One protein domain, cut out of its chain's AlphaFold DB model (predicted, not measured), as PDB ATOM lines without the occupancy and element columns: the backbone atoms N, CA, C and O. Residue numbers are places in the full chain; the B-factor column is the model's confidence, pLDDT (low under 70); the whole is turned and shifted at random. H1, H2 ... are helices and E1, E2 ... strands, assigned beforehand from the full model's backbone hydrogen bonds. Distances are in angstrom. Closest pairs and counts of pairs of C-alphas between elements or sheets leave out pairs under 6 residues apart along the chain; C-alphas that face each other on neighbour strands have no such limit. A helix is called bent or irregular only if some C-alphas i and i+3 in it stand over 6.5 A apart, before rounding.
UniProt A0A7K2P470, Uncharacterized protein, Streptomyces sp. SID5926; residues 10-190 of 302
ATOM      1  N   VAL A  10      -4.746  18.633 -31.870       88.62
ATOM      2  CA  VAL A  10      -3.282  18.711 -31.806       88.62
ATOM      3  C   VAL A  10      -2.837  20.052 -32.381       88.62
ATOM      4  O   VAL A  10      -3.031  20.308 -33.572       88.62
ATOM      5  N   ASP A  11      -2.209  20.888 -31.560       88.25
ATOM      6  CA  ASP A  11      -1.531  22.083 -32.044       88.25
ATOM      7  C   ASP A  11      -0.136  21.720 -32.547       88.25
ATOM      8  O   ASP A  11       0.733  21.273 -31.801       88.25
ATOM      9  N   ARG A  12       0.087  21.913 -33.848       83.94
ATOM     10  CA  ARG A  12       1.362  21.565 -34.482       83.94
ATOM     11  C   ARG A  12       2.501  22.478 -34.041       83.94
ATOM     12  O   ARG A  12       3.641  22.031 -34.075       83.94
ATOM     13  N   ALA A  13       2.208  23.723 -33.660       82.12
ATOM     14  CA  ALA A  13       3.237  24.687 -33.281       82.12
ATOM     15  C   ALA A  13       3.868  24.335 -31.927       82.12
ATOM     16  O   ALA A  13       5.090  24.336 -31.796       82.12
ATOM     17  N   SER A  14       3.044  23.991 -30.937       81.94
ATOM     18  CA  SER A  14       3.510  23.551 -29.618       81.94
ATOM     19  C   SER A  14       3.767  22.044 -29.516       81.94
ATOM     20  O   SER A  14       4.434  21.598 -28.585       81.94
ATOM     21  N   GLY A  15       3.239  21.246 -30.452       87.00
ATOM     22  CA  GLY A  15       3.276  19.781 -30.405       87.00
ATOM     23  C   GLY A  15       2.293  19.168 -29.399       87.00
ATOM     24  O   GLY A  15       2.292  17.946 -29.222       87.00
ATOM     25  N   MET A  16       1.462  19.996 -28.764       94.00
ATOM     26  CA  MET A  16       0.601  19.614 -27.649       94.00
ATOM     27  C   MET A  16      -0.803  19.210 -28.089       94.00
ATOM     28  O   MET A  16      -1.316  19.637 -29.127       94.00
ATOM     29  N   LEU A  17      -1.446  18.399 -27.254       94.00
ATOM     30  CA  LEU A  17      -2.877  18.154 -27.306       94.00
ATOM     31  C   LEU A  17      -3.591  19.318 -26.607       94.00
ATOM     32  O   LEU A  17      -3.482  19.475 -25.397       94.00
ATOM     33  N   MET A  18      -4.295  20.153 -27.364       94.75
ATOM     34  CA  MET A  18      -4.868  21.401 -26.873       94.75
ATOM     35  C   MET A  18      -6.320  21.247 -26.453       94.75
ATOM     36  O   MET A  18      -7.188  20.922 -27.267       94.75
ATOM     37  N   ILE A  19      -6.585  21.586 -25.195       95.00
ATOM     38  CA  ILE A  19      -7.929  21.839 -24.686       95.00
ATOM     39  C   ILE A  19      -8.408  23.177 -25.273       95.00
ATOM     40  O   ILE A  19      -7.670  24.170 -25.200       95.00
ATOM     41  N   PRO A  20      -9.616  23.237 -25.865       92.56
ATOM     42  CA  PRO A  20     -10.146  24.487 -26.385       92.56
ATOM     43  C   PRO A  20     -10.352  25.505 -25.261       92.56
ATOM     44  O   PRO A  20     -10.677  25.160 -24.126       92.56
ATOM     45  N   ALA A  21     -10.158  26.779 -25.592       91.56
ATOM     46  CA  ALA A  21     -10.248  27.849 -24.613       91.56
ATOM     47  C   ALA A  21     -11.696  28.058 -24.142       91.56
ATOM     48  O   ALA A  21     -12.614  28.173 -24.954       91.56
ATOM     49  N   GLY A  22     -11.888  28.161 -22.828       89.44
ATOM     50  CA  GLY A  22     -13.137  28.618 -22.226       89.44
ATOM     51  C   GLY A  22     -13.310  30.140 -22.279       89.44
ATOM     52  O   GLY A  22     -12.527  30.871 -22.886       89.44
ATOM     53  N   LYS A  23     -14.353  30.648 -21.611       85.25
ATOM     54  CA  LYS A  23     -14.620  32.096 -21.547       85.25
ATOM     55  C   LYS A  23     -13.628  32.781 -20.585       85.25
ATOM     56  O   LYS A  23     -13.558  32.355 -19.433       85.25
ATOM     57  N   PRO A  24     -12.959  33.887 -20.978       85.75
ATOM     58  CA  PRO A  24     -11.960  34.567 -20.141       85.75
ATOM     59  C   PRO A  24     -12.447  34.952 -18.737       85.75
ATOM     60  O   PRO A  24     -11.699  34.848 -17.773       85.75
ATOM     61  N   LYS A  25     -13.720  35.345 -18.599       83.12
ATOM     62  CA  LYS A  25     -14.315  35.750 -17.313       83.12
ATOM     63  C   LYS A  25     -14.376  34.644 -16.250       83.12
ATOM     64  O   LYS A  25     -14.651  34.940 -15.095       83.12
ATOM     65  N   PHE A  26     -14.170  33.388 -16.643       84.31
ATOM     66  CA  PHE A  26     -14.136  32.227 -15.749       84.31
ATOM     67  C   PHE A  26     -12.732  31.620 -15.645       84.31
ATOM     68  O   PHE A  26     -12.582  30.478 -15.218       84.31
ATOM     69  N   ALA A  27     -11.703  32.352 -16.082       90.69
ATOM     70  CA  ALA A  27     -10.349  31.831 -16.095       90.69
ATOM     71  C   ALA A  27      -9.821  31.575 -14.676       90.69
ATOM     72  O   ALA A  27     -10.069  32.335 -13.738       90.69
ATOM     73  N   LEU A  28      -9.074  30.485 -14.532       91.56
ATOM     74  CA  LEU A  28      -8.640  29.958 -13.245       91.56
ATOM     75  C   LEU A  28      -7.252  30.479 -12.890       91.56
ATOM     76  O   LEU A  28      -6.335  30.398 -13.703       91.56
ATOM     77  N   GLY A  29      -7.086  30.973 -11.665       91.31
ATOM     78  CA  GLY A  29      -5.768  31.334 -11.146       91.31
ATOM     79  C   GLY A  29      -4.843  30.126 -10.993       91.31
ATOM     80  O   GLY A  29      -5.296  29.011 -10.719       91.31
ATOM     81  N   VAL A  30      -3.551  30.391 -11.140       93.50
ATOM     82  CA  VAL A  30      -2.444  29.470 -10.866       93.50
ATOM     83  C   VAL A  30      -1.716  29.978  -9.625       93.50
ATOM     84  O   VAL A  30      -1.470  31.180  -9.516       93.50
ATOM     85  N   GLY A  31      -1.415  29.082  -8.688       90.00
ATOM     86  CA  GLY A  31      -0.562  29.397  -7.548       90.00
ATOM     87  C   GLY A  31       0.876  29.572  -8.020       90.00
ATOM     88  O   GLY A  31       1.392  28.705  -8.727       90.00
ATOM     89  N   LEU A  32       1.487  30.697  -7.658       88.06
ATOM     90  CA  LEU A  32       2.904  30.970  -7.865       88.06
ATOM     91  C   LEU A  32       3.617  30.866  -6.515       88.06
ATOM     92  O   LEU A  32       3.070  31.289  -5.498       88.06
ATOM     93  N   TRP A  33       4.822  30.311  -6.536       83.06
ATOM     94  CA  TRP A  33       5.751  30.232  -5.406       83.06
ATOM     95  C   TRP A  33       7.103  30.824  -5.807       83.06
ATOM     96  O   TRP A  33       7.385  30.945  -7.002       83.06
ATOM     97  N   ASP A  34       7.939  31.174  -4.830       81.50
ATOM     98  CA  ASP A  34       9.208  31.888  -5.034       81.50
ATOM     99  C   ASP A  34      10.119  31.232  -6.087       81.50
ATOM    100  O   ASP A  34      10.742  31.908  -6.908       81.50
ATOM    101  N   ASP A  35      10.151  29.900  -6.125       81.50
ATOM    102  CA  ASP A  35      10.938  29.109  -7.076       81.50
ATOM    103  C   ASP A  35      10.377  29.125  -8.513       81.50
ATOM    104  O   ASP A  35      11.110  28.887  -9.475       81.50
ATOM    105  N   THR A  36       9.100  29.473  -8.680       85.38
ATOM    106  CA  THR A  36       8.410  29.564  -9.980       85.38
ATOM    107  C   THR A  36       8.478  30.951 -10.613       85.38
ATOM    108  O   THR A  36       8.275  31.088 -11.821       85.38
ATOM    109  N   LEU A  37       8.810  31.982  -9.833       86.38
ATOM    110  CA  LEU A  37       8.763  33.371 -10.281       86.38
ATOM    111  C   LEU A  37       9.762  33.670 -11.402       86.38
ATOM    112  O   LEU A  37       9.419  34.282 -12.413       86.38
ATOM    113  N   LYS A  38      11.001  33.187 -11.271       88.06
ATOM    114  CA  LYS A  38      12.037  33.394 -12.294       88.06
ATOM    115  C   LYS A  38      11.689  32.701 -13.627       88.06
ATOM    116  O   LYS A  38      11.756  33.377 -14.658       88.06
ATOM    117  N   PRO A  39      11.300  31.408 -13.655       90.88
ATOM    118  CA  PRO A  39      10.758  30.778 -14.861       90.88
ATOM    119  C   PRO A  39       9.537  31.509 -15.429       90.88
ATOM    120  O   PRO A  39       9.451  31.694 -16.645       90.88
ATOM    121  N   PHE A  40       8.626  31.969 -14.567       92.81
ATOM    122  CA  PHE A  40       7.423  32.687 -14.976       92.81
ATOM    123  C   PHE A  40       7.734  34.016 -15.670       92.81
ATOM    124  O   PHE A  40       7.266  34.238 -16.787       92.81
ATOM    125  N   ASN A  41       8.600  34.853 -15.101       91.56
ATOM    126  CA  ASN A  41       8.999  36.114 -15.728       91.56
ATOM    127  C   ASN A  41       9.713  35.886 -17.058       91.56
ATOM    128  O   ASN A  41       9.415  36.563 -18.038       91.56
ATOM    129  N   ALA A  42      10.622  34.908 -17.123       92.25
ATOM    130  CA  ALA A  42      11.314  34.568 -18.364       92.25
ATOM    131  C   ALA A  42      10.336  34.095 -19.453       92.25
ATOM    132  O   ALA A  42      10.485  34.450 -20.625       92.25
ATOM    133  N   PHE A  43       9.319  33.323 -19.064       94.56
ATOM    134  CA  PHE A  43       8.238  32.903 -19.947       94.56
ATOM    135  C   PHE A  43       7.435  34.103 -20.464       94.56
ATOM    136  O   PHE A  43       7.336  34.280 -21.676       94.56
ATOM    137  N   VAL A  44       6.937  34.968 -19.577       93.62
ATOM    138  CA  VAL A  44       6.133  36.141 -19.963       93.62
ATOM    139  C   VAL A  44       6.935  37.128 -20.808       93.62
ATOM    140  O   VAL A  44       6.436  37.617 -21.818       93.62
ATOM    141  N   GLN A  45       8.200  37.363 -20.461       93.75
ATOM    142  CA  GLN A  45       9.121  38.210 -21.217       93.75
ATOM    143  C   GLN A  45       9.303  37.719 -22.659       93.75
ATOM    144  O   GLN A  45       9.304  38.519 -23.597       93.75
ATOM    145  N   ARG A  46       9.461  36.405 -22.854       92.94
ATOM    146  CA  ARG A  46       9.586  35.804 -24.186       92.94
ATOM    147  C   ARG A  46       8.296  35.947 -24.987       92.94
ATOM    148  O   ARG A  46       8.347  36.422 -26.120       92.94
ATOM    149  N   GLU A  47       7.164  35.579 -24.392       92.75
ATOM    150  CA  GLU A  47       5.853  35.645 -25.047       92.75
ATOM    151  C   GLU A  47       5.478  37.085 -25.428       92.75
ATOM    152  O   GLU A  47       4.978  37.320 -26.529       92.75
ATOM    153  N   LEU A  48       5.784  38.064 -24.570       91.69
ATOM    154  CA  LEU A  48       5.570  39.485 -24.849       91.69
ATOM    155  C   LEU A  48       6.375  39.947 -26.071       91.69
ATOM    156  O   LEU A  48       5.813  40.511 -27.010       91.69
ATOM    157  N   LEU A  49       7.683  39.668 -26.094       91.12
ATOM    158  CA  LEU A  49       8.551  40.070 -27.205       91.12
ATOM    159  C   LEU A  49       8.163  39.384 -28.518       91.12
ATOM    160  O   LEU A  49       8.246  39.999 -29.588       91.12
ATOM    161  N   ASP A  50       7.749  38.117 -28.462       89.12
ATOM    162  CA  ASP A  50       7.277  37.390 -29.637       89.12
ATOM    163  C   ASP A  50       5.940  37.957 -30.144       89.12
ATOM    164  O   ASP A  50       5.791  38.148 -31.357       89.12
ATOM    165  N   ALA A  51       5.010  38.313 -29.252       86.62
ATOM    166  CA  ALA A  51       3.749  38.963 -29.611       86.62
ATOM    167  C   ALA A  51       3.976  40.331 -30.280       86.62
ATOM    168  O   ALA A  51       3.462  40.585 -31.373       86.62
ATOM    169  N   GLU A  52       4.810  41.193 -29.695       87.00
ATOM    170  CA  GLU A  52       5.146  42.505 -30.265       87.00
ATOM    171  C   GLU A  52       5.871  42.381 -31.612       87.00
ATOM    172  O   GLU A  52       5.602  43.129 -32.560       87.00
ATOM    173  N   ARG A  53       6.765  41.393 -31.751       87.12
ATOM    174  CA  ARG A  53       7.437  41.099 -33.024       87.12
ATOM    175  C   ARG A  53       6.442  40.693 -34.109       87.12
ATOM    176  O   ARG A  53       6.635  41.069 -35.266       87.12
ATOM    177  N   GLN A  54       5.411  39.918 -33.773       82.94
ATOM    178  CA  GLN A  54       4.362  39.533 -34.718       82.94
ATOM    179  C   GLN A  54       3.497  40.732 -35.122       82.94
ATOM    180  O   GLN A  54       3.274  40.926 -36.319       82.94
ATOM    181  N   MET A  55       3.109  41.581 -34.161       80.81
ATOM    182  CA  MET A  55       2.369  42.821 -34.429       80.81
ATOM    183  C   MET A  55       3.132  43.744 -35.387       80.81
ATOM    184  O   MET A  55       2.574  44.211 -36.378       80.81
ATOM    185  N   ARG A  56       4.441  43.940 -35.166       83.19
ATOM    186  CA  ARG A  56       5.304  44.746 -36.053       83.19
ATOM    187  C   ARG A  56       5.402  44.198 -37.476       83.19
ATOM    188  O   ARG A  56       5.628  44.958 -38.412       83.19
ATOM    189  N   LYS A  57       5.237  42.885 -37.658       83.19
ATOM    190  CA  LYS A  57       5.228  42.236 -38.977       83.19
ATOM    191  C   LYS A  57       3.873  42.334 -39.689       83.19
ATOM    192  O   LYS A  57       3.737  41.770 -40.770       83.19
ATOM    193  N   GLY A  58       2.880  43.007 -39.097       71.00
ATOM    194  CA  GLY A  58       1.524  43.095 -39.643       71.00
ATOM    195  C   GLY A  58       0.826  41.738 -39.736       71.00
ATOM    196  O   GLY A  58      -0.142  41.592 -40.481       71.00
ATOM    197  N   LEU A  59       1.336  40.727 -39.024       65.75
ATOM    198  CA  LEU A  59       0.691  39.428 -38.963       65.75
ATOM    199  C   LEU A  59      -0.581  39.576 -38.125       65.75
ATOM    200  O   LEU A  59      -0.535  40.256 -37.093       65.75
ATOM    201  N   PRO A  60      -1.702  38.954 -38.545       57.38
ATOM    202  CA  PRO A  60      -2.874  38.879 -37.698       57.38
ATOM    203  C   PRO A  60      -2.414  38.291 -36.375       57.38
ATOM    204  O   PRO A  60      -1.612  37.347 -36.351       57.38
ATOM    205  N   PRO A  61      -2.825  38.924 -35.286       54.00
ATOM    206  CA  PRO A  61      -2.115  38.744 -34.057       54.00
ATOM    207  C   PRO A  61      -2.499  37.320 -33.595       54.00
ATOM    208  O   PRO A  61      -3.654  36.896 -33.741       54.00
ATOM    209  N   ALA A  62      -1.497  36.490 -33.264       53.94
ATOM    210  CA  ALA A  62      -1.736  35.075 -32.966       53.94
ATOM    211  C   ALA A  62      -2.805  34.952 -31.869       53.94
ATOM    212  O   ALA A  62      -2.989  35.911 -31.118       53.94
ATOM    213  N   PRO A  63      -3.509  33.808 -31.736       46.16
ATOM    214  CA  PRO A  63      -4.441  33.604 -30.632       46.16
ATOM    215  C   PRO A  63      -3.727  33.868 -29.297       46.16
ATOM    216  O   PRO A  63      -3.017  32.998 -28.789       46.16
ATOM    217  N   GLY A  64      -3.877  35.091 -28.781       49.88
ATOM    218  CA  GLY A  64      -3.189  35.581 -27.598       49.88
ATOM    219  C   GLY A  64      -2.517  36.945 -27.601       49.88
ATOM    220  O   GLY A  64      -1.835  37.313 -26.653       49.88
ATOM    221  N   THR A  65      -2.770  37.766 -28.591       54.66
ATOM    222  CA  THR A  65      -2.396  39.177 -28.521       54.66
ATOM    223  C   THR A  65      -3.408  40.033 -27.770       54.66
ATOM    224  O   THR A  65      -4.606  39.853 -27.970       54.66
ATOM    225  N   LEU A  66      -2.876  40.968 -26.973       57.22
ATOM    226  CA  LEU A  66      -3.542  42.056 -26.244       57.22
ATOM    227  C   LEU A  66      -4.954  42.368 -26.761       57.22
ATOM    228  O   LEU A  66      -5.113  43.016 -27.795       57.22
ATOM    229  N   ASP A  67      -5.968  41.919 -26.020       57.19
ATOM    230  CA  ASP A  67      -7.321  42.470 -26.127       57.19
ATOM    231  C   ASP A  67      -7.303  43.924 -25.603       57.19
ATOM    232  O   ASP A  67      -6.352  44.338 -24.936       57.19
ATOM    233  N   GLY A  68      -8.337  44.724 -25.882       53.81
ATOM    234  CA  GLY A  68      -8.435  46.118 -25.405       53.81
ATOM    235  C   GLY A  68      -8.267  46.268 -23.879       53.81
ATOM    236  O   GLY A  68      -7.920  47.340 -23.386       53.81
ATOM    237  N   GLU A  69      -8.442  45.169 -23.143       59.56
ATOM    238  CA  GLU A  69      -7.948  44.943 -21.786       59.56
ATOM    239  C   GLU A  69      -6.560  44.286 -21.883       59.56
ATOM    240  O   GLU A  69      -6.482  43.138 -22.311       59.56
ATOM    241  N   ARG A  70      -5.476  44.990 -21.510       77.75
ATOM    242  CA  ARG A  70      -4.060  44.588 -21.693       77.75
ATOM    243  C   ARG A  70      -3.734  43.169 -21.176       77.75
ATOM    244  O   ARG A  70      -3.195  42.988 -20.087       77.75
ATOM    245  N   ARG A  71      -4.060  42.148 -21.966       87.06
ATOM    246  CA  ARG A  71      -3.896  40.724 -21.655       87.06
ATOM    247  C   ARG A  71      -2.994  40.069 -22.680       87.06
ATOM    248  O   ARG A  71      -3.341  39.985 -23.853       87.06
ATOM    249  N   LEU A  72      -1.864  39.544 -22.240       90.25
ATOM    250  CA  LEU A  72      -1.048  38.662 -23.060       90.25
ATOM    251  C   LEU A  72      -1.631  37.255 -22.954       90.25
ATOM    252  O   LEU A  72      -1.509  36.632 -21.900       90.25
ATOM    253  N   HIS A  73      -2.287  36.746 -24.000       90.75
ATOM    254  CA  HIS A  73      -2.635  35.329 -24.009       90.75
ATOM    255  C   HIS A  73      -1.474  34.476 -24.487       90.75
ATOM    256  O   HIS A  73      -0.744  34.790 -25.421       90.75
ATOM    257  N   VAL A  74      -1.355  33.347 -23.819       92.94
ATOM    258  CA  VAL A  74      -0.245  32.427 -23.920       92.94
ATOM    259  C   VAL A  74      -0.789  31.011 -24.011       92.94
ATOM    260  O   VAL A  74      -1.974  30.733 -23.777       92.94
ATOM    261  N   THR A  75       0.092  30.091 -24.363       95.00
ATOM    262  CA  THR A  75      -0.181  28.661 -24.281       95.00
ATOM    263  C   THR A  75       0.667  28.073 -23.165       95.00
ATOM    264  O   THR A  75       1.831  28.433 -23.030       95.00
ATOM    265  N   VAL A  76       0.091  27.176 -22.372       96.69
ATOM    266  CA  VAL A  76       0.787  26.488 -21.277       96.69
ATOM    267  C   VAL A  76       0.537  24.988 -21.350       96.69
ATOM    268  O   VAL A  76      -0.465  24.545 -21.914       96.69
ATOM    269  N   GLN A  77       1.454  24.215 -20.782       97.50
ATOM    270  CA  GLN A  77       1.343  22.776 -20.583       97.50
ATOM    271  C   GLN A  77       0.761  22.486 -19.195       97.50
ATOM    272  O   GLN A  77       1.084  23.166 -18.221       97.50
ATOM    273  N   LEU A  78      -0.075  21.454 -19.107       97.56
ATOM    274  CA  LEU A  78      -0.601  20.897 -17.867       97.56
ATOM    275  C   LEU A  78       0.091  19.557 -17.596       97.56
ATOM    276  O   LEU A  78       0.017  18.639 -18.416       97.56
ATOM    277  N   VAL A  79       0.766  19.448 -16.453       96.62
ATOM    278  CA  VAL A  79       1.617  18.305 -16.093       96.62
ATOM    279  C   VAL A  79       1.102  17.674 -14.799       96.62
ATOM    280  O   VAL A  79       1.248  18.285 -13.739       96.62
ATOM    281  N   PRO A  80       0.491  16.476 -14.834       93.88
ATOM    282  CA  PRO A  80       0.193  15.724 -13.618       93.88
ATOM    283  C   PRO A  80       1.463  15.455 -12.804       93.88
ATOM    284  O   PRO A  80       2.477  15.050 -13.370       93.88
ATOM    285  N   ARG A  81       1.397  15.648 -11.486       92.94
ATOM    286  CA  ARG A  81       2.516  15.449 -10.554       92.94
ATOM    287  C   ARG A  81       2.149  14.433  -9.467       92.94
ATOM    288  O   ARG A  81       1.930  14.823  -8.323       92.94
ATOM    289  N   PRO A  82       2.051  13.131  -9.805       85.88
ATOM    290  CA  PRO A  82       1.829  12.080  -8.807       85.88
ATOM    291  C   PRO A  82       3.006  11.927  -7.831       85.88
ATOM    292  O   PRO A  82       2.868  11.278  -6.803       85.88
ATOM    293  N   ASP A  83       4.149  12.525  -8.168       87.94
ATOM    294  CA  ASP A  83       5.366  12.639  -7.370       87.94
ATOM    295  C   ASP A  83       5.359  13.837  -6.402       87.94
ATOM    296  O   ASP A  83       6.358  14.081  -5.734       87.94
ATOM    297  N   ASN A  84       4.284  14.631  -6.348       87.25
ATOM    298  CA  ASN A  84       4.190  15.749  -5.417       87.25
ATOM    299  C   ASN A  84       3.860  15.246  -4.000       87.25
ATOM    300  O   ASN A  84       2.777  14.712  -3.763       87.25
ATOM    301  N   ASP A  85       4.783  15.470  -3.061       87.94
ATOM    302  CA  ASP A  85       4.687  14.986  -1.676       87.94
ATOM    303  C   ASP A  85       3.522  15.591  -0.871       87.94
ATOM    304  O   ASP A  85       3.087  15.008   0.121       87.94
ATOM    305  N   TYR A  86       3.013  16.761  -1.272       85.06
ATOM    306  CA  TYR A  86       1.890  17.425  -0.607       85.06
ATOM    307  C   TYR A  86       0.539  16.936  -1.138       85.06
ATOM    308  O   TYR A  86      -0.371  16.650  -0.362       85.06
ATOM    309  N   ASN A  87       0.404  16.836  -2.462       82.94
ATOM    310  CA  ASN A  87      -0.821  16.408  -3.123       82.94
ATOM    311  C   ASN A  87      -0.498  15.530  -4.353       82.94
ATOM    312  O   ASN A  87      -0.176  16.078  -5.411       82.94
ATOM    313  N   PRO A  88      -0.690  14.195  -4.300       82.19
ATOM    314  CA  PRO A  88      -0.425  13.294  -5.432       82.19
ATOM    315  C   PRO A  88      -1.392  13.494  -6.616       82.19
ATOM    316  O   PRO A  88      -1.267  12.865  -7.668       82.19
ATOM    317  N   HIS A  89      -2.398  14.355  -6.468       82.12
ATOM    318  CA  HIS A  89      -3.317  14.745  -7.531       82.12
ATOM    319  C   HIS A  89      -2.972  16.091  -8.170       82.12
ATOM    320  O   HIS A  89      -3.701  16.514  -9.079       82.12
ATOM    321  N   ALA A  90      -1.883  16.732  -7.733       89.69
ATOM    322  CA  ALA A  90      -1.437  18.027  -8.218       89.69
ATOM    323  C   ALA A  90      -1.247  18.044  -9.740       89.69
ATOM    324  O   ALA A  90      -0.810  17.072 -10.368       89.69
ATOM    325  N   ILE A  91      -1.561  19.193 -10.338       96.06
ATOM    326  CA  ILE A  91      -1.287  19.482 -11.744       96.06
ATOM    327  C   ILE A  91      -0.458  20.757 -11.792       96.06
ATOM    328  O   ILE A  91      -0.928  21.840 -11.429       96.06
ATOM    329  N   SER A  92       0.786  20.611 -12.232       96.75
ATOM    330  CA  SER A  92       1.664  21.729 -12.532       96.75
ATOM    331  C   SER A  92       1.236  22.395 -13.837       96.75
ATOM    332  O   SER A  92       0.837  21.739 -14.799       96.75
ATOM    333  N   VAL A  93       1.380  23.713 -13.871       97.75
ATOM    334  CA  VAL A  93       1.397  24.518 -15.086       97.75
ATOM    335  C   VAL A  93       2.856  24.727 -15.480       97.75
ATOM    336  O   VAL A  93       3.683  25.054 -14.630       97.75
ATOM    337  N   ALA A  94       3.181  24.519 -16.750       97.19
ATOM    338  CA  ALA A  94       4.522  24.719 -17.290       97.19
ATOM    339  C   ALA A  94       4.469  25.499 -18.611       97.19
ATOM    340  O   ALA A  94       3.451  25.491 -19.309       97.19
ATOM    341  N   ALA A  95       5.561  26.168 -18.987       95.88
ATOM    342  CA  ALA A  95       5.699  26.725 -20.335       95.88
ATOM    343  C   ALA A  95       5.612  25.590 -21.377       95.88
ATOM    344  O   ALA A  95       5.870  24.448 -21.016       95.88
ATOM    345  N   PRO A  96       5.281  25.832 -22.656       94.62
ATOM    346  CA  PRO A  96       5.185  24.772 -23.666       94.62
ATOM    347  C   PRO A  96       6.509  24.026 -23.931       94.62
ATOM    348  O   PRO A  96       7.577  24.628 -23.808       94.62
ATOM    349  N   PRO A  97       6.483  22.757 -24.391       93.81
ATOM    350  CA  PRO A  97       7.692  21.993 -24.739       93.81
ATOM    351  C   PRO A  97       8.577  22.663 -25.791       93.81
ATOM    352  O   PRO A  97       9.797  22.510 -25.775       93.81
ATOM    353  N   SER A  98       7.984  23.466 -26.679       91.00
ATOM    354  CA  SER A  98       8.706  24.279 -27.667       91.00
ATOM    355  C   SER A  98       9.649  25.321 -27.043       91.00
ATOM    356  O   SER A  98      10.465  25.916 -27.750       91.00
ATOM    357  N   HIS A  99       9.571  25.552 -25.729       90.94
ATOM    358  CA  HIS A  99      10.488  26.429 -25.006       90.94
ATOM    359  C   HIS A  99      11.800  25.727 -24.629       90.94
ATOM    360  O   HIS A  99      12.747  26.417 -24.258       90.94
ATOM    361  N   GLY A 100      11.887  24.405 -24.812       91.06
ATOM    362  CA  GLY A 100      13.042  23.590 -24.438       91.06
ATOM    363  C   GLY A 100      13.104  23.302 -22.936       91.06
ATOM    364  O   GLY A 100      12.317  23.831 -22.158       91.06
ATOM    365  N   GLY A 101      14.044  22.451 -22.524       92.06
ATOM    366  CA  GLY A 101      14.192  22.048 -21.123       92.06
ATOM    367  C   GLY A 101      13.122  21.067 -20.630       92.06
ATOM    368  O   GLY A 101      12.152  20.730 -21.318       92.06
ATOM    369  N   THR A 102      13.329  20.584 -19.412       93.31
ATOM    370  CA  THR A 102      12.440  19.668 -18.689       93.31
ATOM    371  C   THR A 102      11.171  20.371 -18.200       93.31
ATOM    372  O   THR A 102      11.089  21.599 -18.169       93.31
ATOM    373  N   ASP A 103      10.166  19.593 -17.790       91.75
ATOM    374  CA  ASP A 103       8.941  20.148 -17.196       91.75
ATOM    375  C   ASP A 103       9.227  20.924 -15.893       91.75
ATOM    376  O   ASP A 103       8.533  21.893 -15.600       91.75
ATOM    377  N   ILE A 104      10.278  20.546 -15.150       90.50
ATOM    378  CA  ILE A 104      10.716  21.232 -13.922       90.50
ATOM    379  C   ILE A 104      11.334  22.595 -14.254       90.50
ATOM    380  O   ILE A 104      10.985  23.597 -13.643       90.50
ATOM    381  N   GLU A 105      12.213  22.661 -15.255       92.12
ATOM    382  CA  GLU A 105      12.844  23.925 -15.674       92.12
ATOM    383  C   GLU A 105      11.836  24.917 -16.269       92.12
ATOM    384  O   GLU A 105      12.044  26.129 -16.220       92.12
ATOM    385  N   ARG A 106      10.734  24.403 -16.825       94.56
ATOM    386  CA  ARG A 106       9.622  25.183 -17.375       94.56
ATOM    387  C   ARG A 106       8.479  25.399 -16.383       94.56
ATOM    388  O   ARG A 106       7.436  25.900 -16.800       94.56
ATOM    389  N   HIS A 107       8.634  25.007 -15.122       95.31
ATOM    390  CA  HIS A 107       7.565  25.052 -14.130       95.31
ATOM    391  C   HIS A 107       7.122  26.495 -13.845       95.31
ATOM    392  O   HIS A 107       7.931  27.341 -13.480       95.31
ATOM    393  N   LEU A 108       5.827  26.768 -14.012       95.44
ATOM    394  CA  LEU A 108       5.219  28.090 -13.828       95.44
ATOM    395  C   LEU A 108       4.291  28.147 -12.610       95.44
ATOM    396  O   LEU A 108       3.615  29.151 -12.435       95.44
ATOM    397  N   GLY A 109       4.180  27.071 -11.824       95.12
ATOM    398  CA  GLY A 109       3.253  26.982 -10.696       95.12
ATOM    399  C   GLY A 109       2.291  25.800 -10.772       95.12
ATOM    400  O   GLY A 109       2.433  24.896 -11.600       95.12
ATOM    401  N   TYR A 110       1.283  25.803  -9.902       95.69
ATOM    402  CA  TYR A 110       0.304  24.722  -9.763       95.69
ATOM    403  C   TYR A 110      -1.128  25.237  -9.866       95.69
ATOM    404  O   TYR A 110      -1.454  26.356  -9.463       95.69
ATOM    405  N   MET A 111      -2.021  24.394 -10.378       94.75
ATOM    406  CA  MET A 111      -3.453  24.622 -10.218       94.75
ATOM    407  C   MET A 111      -3.834  24.526  -8.736       94.75
ATOM    408  O   MET A 111      -3.398  23.608  -8.049       94.75
ATOM    409  N   TYR A 112      -4.692  25.431  -8.258       87.88
ATOM    410  CA  TYR A 112      -5.239  25.330  -6.902       87.88
ATOM    411  C   TYR A 112      -6.066  24.051  -6.716       87.88
ATOM    412  O   TYR A 112      -6.890  23.727  -7.576       87.88
ATOM    413  N   ASP A 113      -5.942  23.409  -5.551       81.44
ATOM    414  CA  ASP A 113      -6.646  22.163  -5.207       81.44
ATOM    415  C   ASP A 113      -8.159  22.249  -5.409       81.44
ATOM    416  O   ASP A 113      -8.760  21.345  -5.985       81.44
ATOM    417  N   ARG A 114      -8.774  23.390  -5.065       78.38
ATOM    418  CA  ARG A 114     -10.211  23.630  -5.296       78.38
ATOM    419  C   ARG A 114     -10.640  23.430  -6.755       78.38
ATOM    420  O   ARG A 114     -11.764  23.020  -7.010       78.38
ATOM    421  N   ASN A 115      -9.756  23.707  -7.718       82.25
ATOM    422  CA  ASN A 115     -10.033  23.514  -9.142       82.25
ATOM    423  C   ASN A 115      -9.827  22.048  -9.556       82.25
ATOM    424  O   ASN A 115     -10.453  21.570 -10.503       82.25
ATOM    425  N   LEU A 116      -8.935  21.332  -8.864       79.62
ATOM    426  CA  LEU A 116      -8.635  19.929  -9.134       79.62
ATOM    427  C   LEU A 116      -9.791  19.007  -8.756       79.62
ATOM    428  O   LEU A 116      -9.904  17.941  -9.361       79.62
ATOM    429  N   VAL A 117     -10.666  19.423  -7.838       69.88
ATOM    430  CA  VAL A 117     -11.817  18.603  -7.444       69.88
ATOM    431  C   VAL A 117     -12.751  18.336  -8.628       69.88
ATOM    432  O   VAL A 117     -13.115  17.189  -8.883       69.88
ATOM    433  N   SER A 118     -13.063  19.364  -9.424       69.75
ATOM    434  CA  SER A 118     -13.959  19.223 -10.584       69.75
ATOM    435  C   SER A 118     -13.222  18.895 -11.890       69.75
ATOM    436  O   SER A 118     -13.759  18.192 -12.748       69.75
ATOM    437  N   LEU A 119     -11.995  19.400 -12.074       83.12
ATOM    438  CA  LEU A 119     -11.274  19.308 -13.355       83.12
ATOM    439  C   LEU A 119     -10.149  18.274 -13.354       83.12
ATOM    440  O   LEU A 119      -9.800  17.739 -14.407       83.12
ATOM    441  N   GLY A 120      -9.552  18.001 -12.193       83.56
ATOM    442  CA  GLY A 120      -8.265  17.315 -12.106       83.56
ATOM    443  C   GLY A 120      -8.301  15.914 -12.701       83.56
ATOM    444  O   GLY A 120      -7.369  15.492 -13.379       83.56
ATOM    445  N   ALA A 121      -9.405  15.208 -12.514       75.88
ATOM    446  CA  ALA A 121      -9.537  13.827 -12.938       75.88
ATOM    447  C   ALA A 121      -9.678  13.692 -14.477       75.88
ATOM    448  O   ALA A 121      -9.005  12.863 -15.099       75.88
ATOM    449  N   ALA A 122     -10.422  14.601 -15.122       82.81
ATOM    450  CA  ALA A 122     -10.474  14.708 -16.584       82.81
ATOM    451  C   ALA A 122      -9.116  15.122 -17.177       82.81
ATOM    452  O   ALA A 122      -8.670  14.549 -18.169       82.81
ATOM    453  N   LEU A 123      -8.419  16.069 -16.539       90.75
ATOM    454  CA  LEU A 123      -7.094  16.518 -16.975       90.75
ATOM    455  C   LEU A 123      -6.036  15.413 -16.883       90.75
ATOM    456  O   LEU A 123      -5.298  15.194 -17.840       90.75
ATOM    457  N   ARG A 124      -5.990  14.674 -15.768       87.75
ATOM    458  CA  ARG A 124      -5.090  13.519 -15.614       87.75
ATOM    459  C   ARG A 124      -5.410  12.412 -16.618       87.75
ATOM    460  O   ARG A 124      -4.494  11.806 -17.168       87.75
ATOM    461  N   SER A 125      -6.690  12.189 -16.914       81.12
ATOM    462  CA  SER A 125      -7.095  11.255 -17.973       81.12
ATOM    463  C   SER A 125      -6.555  11.704 -19.329       81.12
ATOM    464  O   SER A 125      -5.852  10.954 -19.996       81.12
ATOM    465  N   LEU A 126      -6.798  12.958 -19.714       87.25
ATOM    466  CA  LEU A 126      -6.318  13.510 -20.981       87.25
ATOM    467  C   LEU A 126      -4.795  13.428 -21.125       87.25
ATOM    468  O   LEU A 126      -4.301  13.056 -22.188       87.25
ATOM    469  N   ALA A 127      -4.060  13.719 -20.053       88.75
ATOM    470  CA  ALA A 127      -2.603  13.648 -20.034       88.75
ATOM    471  C   ALA A 127      -2.053  12.213 -20.152       88.75
ATOM    472  O   ALA A 127      -0.913  12.041 -20.566       88.75
ATOM    473  N   THR A 128      -2.840  11.185 -19.813       82.06
ATOM    474  CA  THR A 128      -2.430   9.767 -19.901       82.06
ATOM    475  C   THR A 128      -2.956   9.054 -21.150       82.06
ATOM    476  O   THR A 128      -2.419   8.017 -21.543       82.06
ATOM    477  N   LEU A 129      -3.979   9.604 -21.812       77.06
ATOM    478  CA  LEU A 129      -4.560   9.040 -23.035       77.06
ATOM    479  C   LEU A 129      -3.595   9.046 -24.223       77.06
ATOM    480  O   LEU A 129      -3.652   8.156 -25.078       77.06
ATOM    481  N   THR A 130      -2.737  10.061 -24.306       75.62
ATOM    482  CA  THR A 130      -1.838  10.271 -25.443       75.62
ATOM    483  C   THR A 130      -0.404  10.446 -24.964       75.62
ATOM    484  O   THR A 130      -0.172  10.940 -23.871       75.62
ATOM    485  N   GLU A 131       0.568  10.114 -25.812       82.19
ATOM    486  CA  GLU A 131       1.987  10.408 -25.552       82.19
ATOM    487  C   GLU A 131       2.332  11.897 -25.750       82.19
ATOM    488  O   GLU A 131       3.493  12.293 -25.670       82.19
ATOM    489  N   ARG A 132       1.337  12.739 -26.063       90.62
ATOM    490  CA  ARG A 132       1.533  14.167 -26.300       90.62
ATOM    491  C   ARG A 132       1.305  14.951 -25.010       90.62
ATOM    492  O   ARG A 132       0.333  14.675 -24.308       90.62
ATOM    493  N   PRO A 133       2.117  15.989 -24.747       95.00
ATOM    494  CA  PRO A 133       1.854  16.912 -23.654       95.00
ATOM    495  C   PRO A 133       0.474  17.562 -23.793       95.00
ATOM    496  O   PRO A 133       0.084  17.979 -24.887       95.00
ATOM    497  N   LEU A 134      -0.261  17.641 -22.686       96.06
ATOM    498  CA  LEU A 134      -1.560  18.302 -22.617       96.06
ATOM    499  C   LEU A 134      -1.350  19.808 -22.458       96.06
ATOM    500  O   LEU A 134      -0.601  20.234 -21.583       96.06
ATOM    501  N   GLY A 135      -2.019  20.612 -23.277       96.25
ATOM    502  CA  GLY A 135      -1.920  22.066 -23.237       96.25
ATOM    503  C   GLY A 135      -3.275  22.754 -23.129       96.25
ATOM    504  O   GLY A 135      -4.309  22.214 -23.528       96.25
ATOM    505  N   CYS A 136      -3.272  23.978 -22.610       95.44
ATOM    506  CA  CYS A 136      -4.434  24.860 -22.629       95.44
ATOM    507  C   CYS A 136      -4.025  26.312 -22.908       95.44
ATOM    508  O   CYS A 136      -2.844  26.677 -22.888       95.44
ATOM    509  N   ARG A 137      -5.018  27.145 -23.227       94.94
ATOM    510  CA  ARG A 137      -4.828  28.591 -23.372       94.94
ATOM    511  C   ARG A 137      -4.914  29.256 -22.005       94.94
ATOM    512  O   ARG A 137      -5.730  28.863 -21.174       94.94
ATOM    513  N   ALA A 138      -4.110  30.283 -21.794       95.00
ATOM    514  CA  ALA A 138      -4.138  31.111 -20.597       95.00
ATOM    515  C   ALA A 138      -3.924  32.577 -20.972       95.00
ATOM    516  O   ALA A 138      -3.532  32.864 -22.099       95.00
ATOM    517  N   PHE A 139      -4.153  33.503 -20.047       93.75
ATOM    518  CA  PHE A 139      -3.704  34.884 -20.207       93.75
ATOM    519  C   PHE A 139      -2.983  35.405 -18.969       93.75
ATOM    520  O   PHE A 139      -3.178  34.907 -17.862       93.75
ATOM    521  N   VAL A 140      -2.162  36.423 -19.191       92.88
ATOM    522  CA  VAL A 140      -1.417  37.187 -18.193       92.88
ATOM    523  C   VAL A 140      -1.854  38.643 -18.310       92.88
ATOM    524  O   VAL A 140      -1.874  39.201 -19.410       92.88
ATOM    525  N   GLY A 141      -2.263  39.243 -17.193       89.75
ATOM    526  CA  GLY A 141      -2.572  40.671 -17.135       89.75
ATOM    527  C   GLY A 141      -1.288  41.490 -17.207       89.75
ATOM    528  O   GLY A 141      -0.311  41.134 -16.554       89.75
ATOM    529  N   LEU A 142      -1.283  42.551 -18.015       88.38
ATOM    530  CA  LEU A 142      -0.159  43.473 -18.160       88.38
ATOM    531  C   LEU A 142      -0.603  44.894 -17.802       88.38
ATOM    532  O   LEU A 142      -1.456  45.475 -18.472       88.38
ATOM    533  N   ALA A 143       0.017  45.491 -16.790       85.12
ATOM    534  CA  ALA A 143      -0.190  46.888 -16.425       85.12
ATOM    535  C   ALA A 143       1.103  47.675 -16.684       85.12
ATOM    536  O   ALA A 143       2.152  47.249 -16.215       85.12
ATOM    537  N   PRO A 144       1.077  48.786 -17.439       83.25
ATOM    538  CA  PRO A 144       2.273  49.603 -17.624       83.25
ATOM    539  C   PRO A 144       2.733  50.166 -16.281       83.25
ATOM    540  O   PRO A 144       1.922  50.643 -15.487       83.25
ATOM    541  N   CYS A 145       4.038  50.172 -16.057       78.81
ATOM    542  CA  CYS A 145       4.624  50.942 -14.976       78.81
ATOM    543  C   CYS A 145       4.675  52.413 -15.423       78.81
ATOM    544  O   CYS A 145       5.549  52.807 -16.196       78.81
ATOM    545  N   HIS A 146       3.704  53.227 -15.003       68.75
ATOM    546  CA  HIS A 146       3.784  54.681 -15.164       68.75
ATOM    547  C   HIS A 146       4.714  55.240 -14.088       68.75
ATOM    548  O   HIS A 146       4.501  54.987 -12.912       68.75
ATOM    549  N   ARG A 147       5.753  55.982 -14.481       55.22
ATOM    550  CA  ARG A 147       6.715  56.574 -13.536       55.22
ATOM    551  C   ARG A 147       6.128  57.754 -12.745       55.22
ATOM    552  O   ARG A 147       6.666  58.097 -11.704       55.22
ATOM    553  N   ASP A 148       5.022  58.324 -13.230       52.22
ATOM    554  CA  ASP A 148       4.513  59.633 -12.800       52.22
ATOM    555  C   ASP A 148       3.156  59.565 -12.057       52.22
ATOM    556  O   ASP A 148       2.619  60.601 -11.682       52.22
ATOM    557  N   GLU A 149       2.568  58.372 -11.873       48.03
ATOM    558  CA  GLU A 149       1.208  58.189 -11.309       48.03
ATOM    559  C   GLU A 149       1.175  57.545  -9.913       48.03
ATOM    560  O   GLU A 149       0.098  57.237  -9.409       48.03
ATOM    561  N   TRP A 150       2.329  57.332  -9.283       51.53
ATOM    562  CA  TRP A 150       2.401  56.677  -7.978       51.53
ATOM    563  C   TRP A 150       2.949  57.668  -6.964       51.53
ATOM    564  O   TRP A 150       4.084  58.122  -7.105       51.53
ATOM    565  N   ASP A 151       2.125  58.017  -5.973       45.12
ATOM    566  CA  ASP A 151       2.583  58.728  -4.786       45.12
ATOM    567  C   ASP A 151       3.743  57.920  -4.183       45.12
ATOM    568  O   ASP A 151       3.596  56.728  -3.895       45.12
ATOM    569  N   GLU A 152       4.905  58.561  -4.025       47.25
ATOM    570  CA  GLU A 152       6.162  57.979  -3.511       47.25
ATOM    571  C   GLU A 152       6.030  57.384  -2.088       47.25
ATOM    572  O   GLU A 152       6.979  56.807  -1.563       47.25
ATOM    573  N   ASP A 153       4.844  57.482  -1.484       50.56
ATOM    574  CA  ASP A 153       4.562  57.193  -0.082       50.56
ATOM    575  C   ASP A 153       3.877  55.825   0.153       50.56
ATOM    576  O   ASP A 153       3.755  55.411   1.307       50.56
ATOM    577  N   GLU A 154       3.422  55.113  -0.894       47.97
ATOM    578  CA  GLU A 154       2.672  53.842  -0.744       47.97
ATOM    579  C   GLU A 154       3.388  52.578  -1.260       47.97
ATOM    580  O   GLU A 154       2.946  51.475  -0.937       47.97
ATOM    581  N   TYR A 155       4.492  52.702  -2.006       47.84
ATOM    582  CA  TYR A 155       5.260  51.558  -2.522       47.84
ATOM    583  C   TYR A 155       6.768  51.810  -2.446       47.84
ATOM    584  O   TYR A 155       7.284  52.744  -3.063       47.84
ATOM    585  N   ASP A 156       7.478  50.947  -1.719       49.03
ATOM    586  CA  ASP A 156       8.937  50.967  -1.649       49.03
ATOM    587  C   ASP A 156       9.503  50.374  -2.949       49.03
ATOM    588  O   ASP A 156       9.473  49.166  -3.181       49.03
ATOM    589  N   TRP A 157       9.980  51.238  -3.851       44.59
ATOM    590  CA  TRP A 157      10.578  50.838  -5.133       44.59
ATOM    591  C   TRP A 157      11.795  49.919  -4.974       44.59
ATOM    592  O   TRP A 157      12.165  49.243  -5.940       44.59
ATOM    593  N   ASP A 158      12.389  49.901  -3.781       50.28
ATOM    594  CA  ASP A 158      13.526  49.069  -3.422       50.28
ATOM    595  C   ASP A 158      13.113  47.754  -2.738       50.28
ATOM    596  O   ASP A 158      14.002  46.975  -2.387       50.28
ATOM    597  N   ASP A 159      11.808  47.459  -2.587       49.09
ATOM    598  CA  ASP A 159      11.362  46.149  -2.109       49.09
ATOM    599  C   ASP A 159      11.645  45.082  -3.187       49.09
ATOM    600  O   ASP A 159      11.024  45.069  -4.263       49.09
ATOM    601  N   PRO A 160      12.603  44.168  -2.940       49.84
ATOM    602  CA  PRO A 160      12.951  43.131  -3.891       49.84
ATOM    603  C   PRO A 160      11.790  42.178  -4.191       49.84
ATOM    604  O   PRO A 160      11.889  41.501  -5.210       49.84
ATOM    605  N   GLU A 161      10.727  42.123  -3.375       49.72
ATOM    606  CA  GLU A 161       9.526  41.305  -3.617       49.72
ATOM    607  C   GLU A 161       8.609  41.912  -4.706       49.72
ATOM    608  O   GLU A 161       8.057  41.176  -5.531       49.72
ATOM    609  N   ASP A 162       8.548  43.243  -4.832       50.47
ATOM    610  CA  ASP A 162       7.736  43.949  -5.845       50.47
ATOM    611  C   ASP A 162       8.434  44.088  -7.214       50.47
ATOM    612  O   ASP A 162       7.806  44.339  -8.256       50.47
ATOM    613  N   ALA A 163       9.752  43.887  -7.254       52.78
ATOM    614  CA  ALA A 163      10.523  43.771  -8.493       52.78
ATOM    615  C   ALA A 163      10.280  42.432  -9.221       52.78
ATOM    616  O   ALA A 163      10.590  42.302 -10.410       52.78
ATOM    617  N   VAL A 164       9.702  41.433  -8.540       60.34
ATOM    618  CA  VAL A 164       9.599  40.049  -9.036       60.34
ATOM    619  C   VAL A 164       8.442  39.833 -10.021       60.34
ATOM    620  O   VAL A 164       8.307  38.754 -10.586       60.34
ATOM    621  N   HIS A 165       7.651  40.857 -10.339       74.56
ATOM    622  CA  HIS A 165       6.540  40.754 -11.292       74.56
ATOM    623  C   HIS A 165       6.634  41.773 -12.427       74.56
ATOM    624  O   HIS A 165       5.634  42.387 -12.798       74.56
ATOM    625  N   ARG A 166       7.834  41.973 -12.984       85.06
ATOM    626  CA  ARG A 166       8.068  42.956 -14.049       85.06
ATOM    627  C   ARG A 166       8.690  42.329 -15.291       85.06
ATOM    628  O   ARG A 166       9.559  41.463 -15.203       85.06
ATOM    629  N   VAL A 167       8.249  42.793 -16.456       89.31
ATOM    630  CA  VAL A 167       8.816  42.455 -17.770       89.31
ATOM    631  C   VAL A 167       8.943  43.713 -18.614       89.31
ATOM    632  O   VAL A 167       8.218  44.686 -18.409       89.31
ATOM    633  N   GLN A 168       9.839  43.689 -19.593       90.69
ATOM    634  CA  GLN A 168      10.112  44.834 -20.450       90.69
ATOM    635  C   GLN A 168       9.672  44.566 -21.892       90.69
ATOM    636  O   GLN A 168      10.109  43.606 -22.524       90.69
ATOM    637  N   GLY A 169       8.821  45.427 -22.441       87.44
ATOM    638  CA  GLY A 169       8.479  45.414 -23.863       87.44
ATOM    639  C   GLY A 169       9.665  45.815 -24.748       87.44
ATOM    640  O   GLY A 169      10.651  46.400 -24.298       87.44
ATOM    641  N   ALA A 170       9.560  45.566 -26.050       84.00
ATOM    642  CA  ALA A 170      10.606  45.833 -27.037       84.00
ATOM    643  C   ALA A 170      10.918  47.328 -27.241       84.00
ATOM    644  O   ALA A 170      11.865  47.657 -27.952       84.00
ATOM    645  N   GLU A 171      10.110  48.227 -26.679       83.38
ATOM    646  CA  GLU A 171      10.305  49.689 -26.704       83.38
ATOM    647  C   GLU A 171      10.837  50.230 -25.376       83.38
ATOM    648  O   GLU A 171      10.963  51.437 -25.199       83.38
ATOM    649  N   GLY A 172      11.170  49.338 -24.440       84.50
ATOM    650  CA  GLY A 172      11.674  49.698 -23.121       84.50
ATOM    651  C   GLY A 172      10.582  49.954 -22.084       84.50
ATOM    652  O   GLY A 172      10.917  50.108 -20.914       84.50
ATOM    653  N   THR A 173       9.302  49.953 -22.479       85.19
ATOM    654  CA  THR A 173       8.158  50.042 -21.561       85.19
ATOM    655  C   THR A 173       8.183  48.883 -20.572       85.19
ATOM    656  O   THR A 173       8.167  47.722 -20.980       85.19
ATOM    657  N   GLU A 174       8.190  49.190 -19.280       88.06
ATOM    658  CA  GLU A 174       8.041  48.184 -18.232       88.06
ATOM    659  C   GLU A 174       6.566  47.894 -17.959       88.06
ATOM    660  O   GLU A 174       5.714  48.789 -17.959       88.06
ATOM    661  N   TYR A 175       6.276  46.620 -17.718       86.94
ATOM    662  CA  TYR A 175       4.958  46.130 -17.366       86.94
ATOM    663  C   TYR A 175       5.034  45.343 -16.069       86.94
ATOM    664  O   TYR A 175       5.834  44.414 -15.956       86.94
ATOM    665  N   ARG A 176       4.130  45.650 -15.141       87.69
ATOM    666  CA  ARG A 176       3.752  44.740 -14.069       87.69
ATOM    667  C   ARG A 176       2.904  43.614 -14.647       87.69
ATOM    668  O   ARG A 176       2.011  43.868 -15.462       87.69
ATOM    669  N   ILE A 177       3.169  42.390 -14.211       89.56
ATOM    670  CA  ILE A 177       2.483  41.190 -14.683       89.56
ATOM    671  C   ILE A 177       1.675  40.541 -13.560       89.56
ATOM    672  O   ILE A 177       2.151  40.413 -12.436       89.56
ATOM    673  N   ASP A 178       0.462  40.100 -13.876       88.62
ATOM    674  CA  ASP A 178      -0.337  39.274 -12.968       88.62
ATOM    675  C   ASP A 178       0.010  37.785 -13.127       88.62
ATOM    676  O   ASP A 178       0.502  37.347 -14.168       88.62
ATOM    677  N   GLY A 179      -0.330  36.961 -12.133       88.12
ATOM    678  CA  GLY A 179      -0.227  35.506 -12.273       88.12
ATOM    679  C   GLY A 179      -1.108  34.954 -13.410       88.12
ATOM    680  O   GLY A 179      -2.169  35.519 -13.710       88.12
ATOM    681  N   PRO A 180      -0.725  33.822 -14.032       92.81
ATOM    682  CA  PRO A 180      -1.421  33.318 -15.204       92.81
ATOM    683  C   PRO A 180      -2.850  32.872 -14.863       92.81
ATOM    684  O   PRO A 180      -3.165  32.425 -13.752       92.81
ATOM    685  N   ARG A 181      -3.739  33.016 -15.848       94.56
ATOM    686  CA  ARG A 181      -5.165  32.690 -15.761       94.56
ATOM    687  C   ARG A 181      -5.535  31.675 -16.838       94.56
ATOM    688  O   ARG A 181      -5.611  32.021 -18.015       94.56
ATOM    689  N   LEU A 182      -5.761  30.422 -16.446       96.44
ATOM    690  CA  LEU A 182      -6.076  29.319 -17.358       96.44
ATOM    691  C   LEU A 182      -7.496  29.464 -17.912       96.44
ATOM    692  O   LEU A 182      -8.466  29.505 -17.155       96.44
ATOM    693  N   MET A 183      -7.639  29.488 -19.233       94.75
ATOM    694  CA  MET A 183      -8.925  29.577 -19.922       94.75
ATOM    695  C   MET A 183      -9.519  28.181 -20.107       94.75
ATOM    696  O   MET A 183      -9.559  27.648 -21.215       94.75
ATOM    697  N   MET A 184      -9.969  27.580 -19.008       92.44
ATOM    698  CA  MET A 184     -10.548  26.238 -19.023       92.44
ATOM    699  C   MET A 184     -12.014  26.258 -19.485       92.44
ATOM    700  O   MET A 184     -12.754  27.176 -19.116       92.44
ATOM    701  N   PRO A 185     -12.459  25.268 -20.282       90.38
ATOM    702  CA  PRO A 185     -13.880  25.055 -20.535       90.38
ATOM    703  C   PRO A 185     -14.600  24.662 -19.240       90.38
ATOM    704  O   PRO A 185     -13.965  24.353 -18.225       90.38
ATOM    705  N   TRP A 186     -15.934  24.677 -19.270       84.12
ATOM    706  CA  TRP A 186     -16.715  24.212 -18.128       84.12
ATOM    707  C   TRP A 186     -16.428  22.734 -17.855       84.12
ATOM    708  O   TRP A 186     -16.044  21.990 -18.760       84.12
ATOM    709  N   TRP A 187     -16.568  22.306 -16.603       79.56
ATOM    710  CA  TRP A 187     -16.127  20.971 -16.198       79.56
ATOM    711  C   TRP A 187     -16.881  19.858 -16.946       79.56
ATOM    712  O   TRP A 187     -16.257  18.876 -17.346       79.56
ATOM    713  N   GLU A 188     -18.178  20.040 -17.217       76.75
ATOM    714  CA  GLU A 188     -19.010  19.108 -17.997       76.75
ATOM    715  C   GLU A 188     -18.482  18.962 -19.429       76.75
ATOM    716  O   GLU A 188     -18.312  17.851 -19.937       76.75
ATOM    717  N   ASP A 189     -18.143  20.091 -20.057       83.81
ATOM    718  CA  ASP A 189     -17.586  20.129 -21.408       83.81
ATOM    719  C   ASP A 189     -16.215  19.441 -21.446       83.81
ATOM    720  O   ASP A 189     -15.935  18.654 -22.352       83.81
ATOM    721  N   LEU A 190     -15.355  19.704 -20.454       85.81
ATOM    722  CA  LEU A 190     -14.038  19.075 -20.352       85.81
ATOM    723  C   LEU A 190     -14.145  17.557 -20.196       85.81
ATOM    724  O   LEU A 190     -13.401  16.822 -20.844       85.81
TER     725      LEU A 190
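AT A GLANCE: This is residues 10 to 190 of the 302 residues of an uncharacterized protein of Streptomyces sp. SID5926 (UniProt A0A7K2P470). A strongly curled sheet of seven strands, like part of a barrel, wraps round one long helix, H1, while the kinked helix H2 packs across the opposite face with little H4 on it. Residues 181 to 182 bridge E1 and E5, pairing with both, and residues 148 to 160 stick out as a loop between E5 and H3. The printed part has 181 residues, with four named helices and seven named strands in the order E1 H1 E2 E3 E4 H2 E5 H3 E6 E7 H4; the sheet runs E1 E4 E3 E2 E5 E7 E6, all antiparallel. The class is mixed, helices and strands, with 89 residues, under half, in named elements. The whole is compact, with a radius of gyration of the C-alphas of 16.9 A and spans of 51 by 41 by 32 A.

IN THESE COORDINATES: The printed part begins with residues 10 to 27, which hold no named element. E1, residues 28 to 31, starts at C-alpha 28 (-8.640, 29.958, -13.245). H1, residues 34 to 56, is 33.8 A long; it is irregular, but only just, with C-alphas 35 and 38 6.8 A apart. E2, residues 71 to 80, is 26.6 A long and bends by 51 degrees at residue 75. E3 is residues 91 to 94 and E4 residues 107 to 111. H2, residues 113 to 129, is 22.2 A long; it is irregular, with C-alphas 118 and 121 7.4 A apart, and has a kink of 66 degrees near residue 120. E5, residues 134 to 144, is 31.9 A long and ends at C-alpha 144 (2.273, 49.603, -17.624). H3 is residues 162 to 165, E6 residues 166 to 168 and E7 residues 174 to 177. H4, residues 187 to 190, ends at C-alpha 190 (-14.038, 19.075, -20.352).

HOW THE PARTS SIT: In the sheet, E2 and E5 are antiparallel neighbours, with N 74 and O 138 2.8 A apart, within hydrogen-bond range. E2, E3 and E4 form a meander, each strand the antiparallel neighbour of the one before; N 79 and O 92 are 2.8 A apart, and so are N 93 and O 109. Edge strand E1 pairs with E4 through N 31 and O 110, 2.8 A apart. E5 pairs with E2 over residues 134 to 141 and with E7 over residues 142 to 144, where N 176 and O 143 are 2.8 A apart. E6, the other edge strand, forms a hairpin with E7, with N 175 and O 167 2.8 A apart. E5, H3 and E6 make a split strand-helix-strand unit, two strands of one sheet joined through a helix, with E7 between them in the sheet; its crossover is right-handed. The sheet curls round H1; the closest C-alphas of H1 and E4 are those of Thr 36 and Leu 108, 5.2 A apart, and those of H1 and E6 are Gln 45 and Val 167, 5.5 A apart. H1 touches H3 with residues 37 to 41 alone, closest at the C-alphas of Leu 37 and Val 164, 6.8 A apart. H3 only grazes the sheet. H2 is on the opposite face from H1, at a height over the sheet of 8.7 A, over E4 and E2, and runs across the strands, at 66 degrees to E2 on the local plane. H2 touches H4 with residues 118 to 122 alone, closest at the C-alphas of Leu 119 and Trp 187, 5.9 A apart. H4 is not on the sheet, and H1 and H2 are apart. The O i to N i+4 pairs within hydrogen-bond range number 17 of 19 in H1 and 10 of 13 in H2; H3 and H4 are too short for such a pair.

THE WHOLE: The two C-alphas farthest apart are those of Leu 129 and Asp 153, 54.1 A. Without residues 148 to 160, which stand free, the body spans 44 by 36 by 31 A. The printed part has no cut. The links H1 to E2, E3 to E4 and E5 to H3 are long. Mean pLDDT of the printed part is 82.5; residues 59 to 69, 117 to 118 and 146 to 164 are under 70.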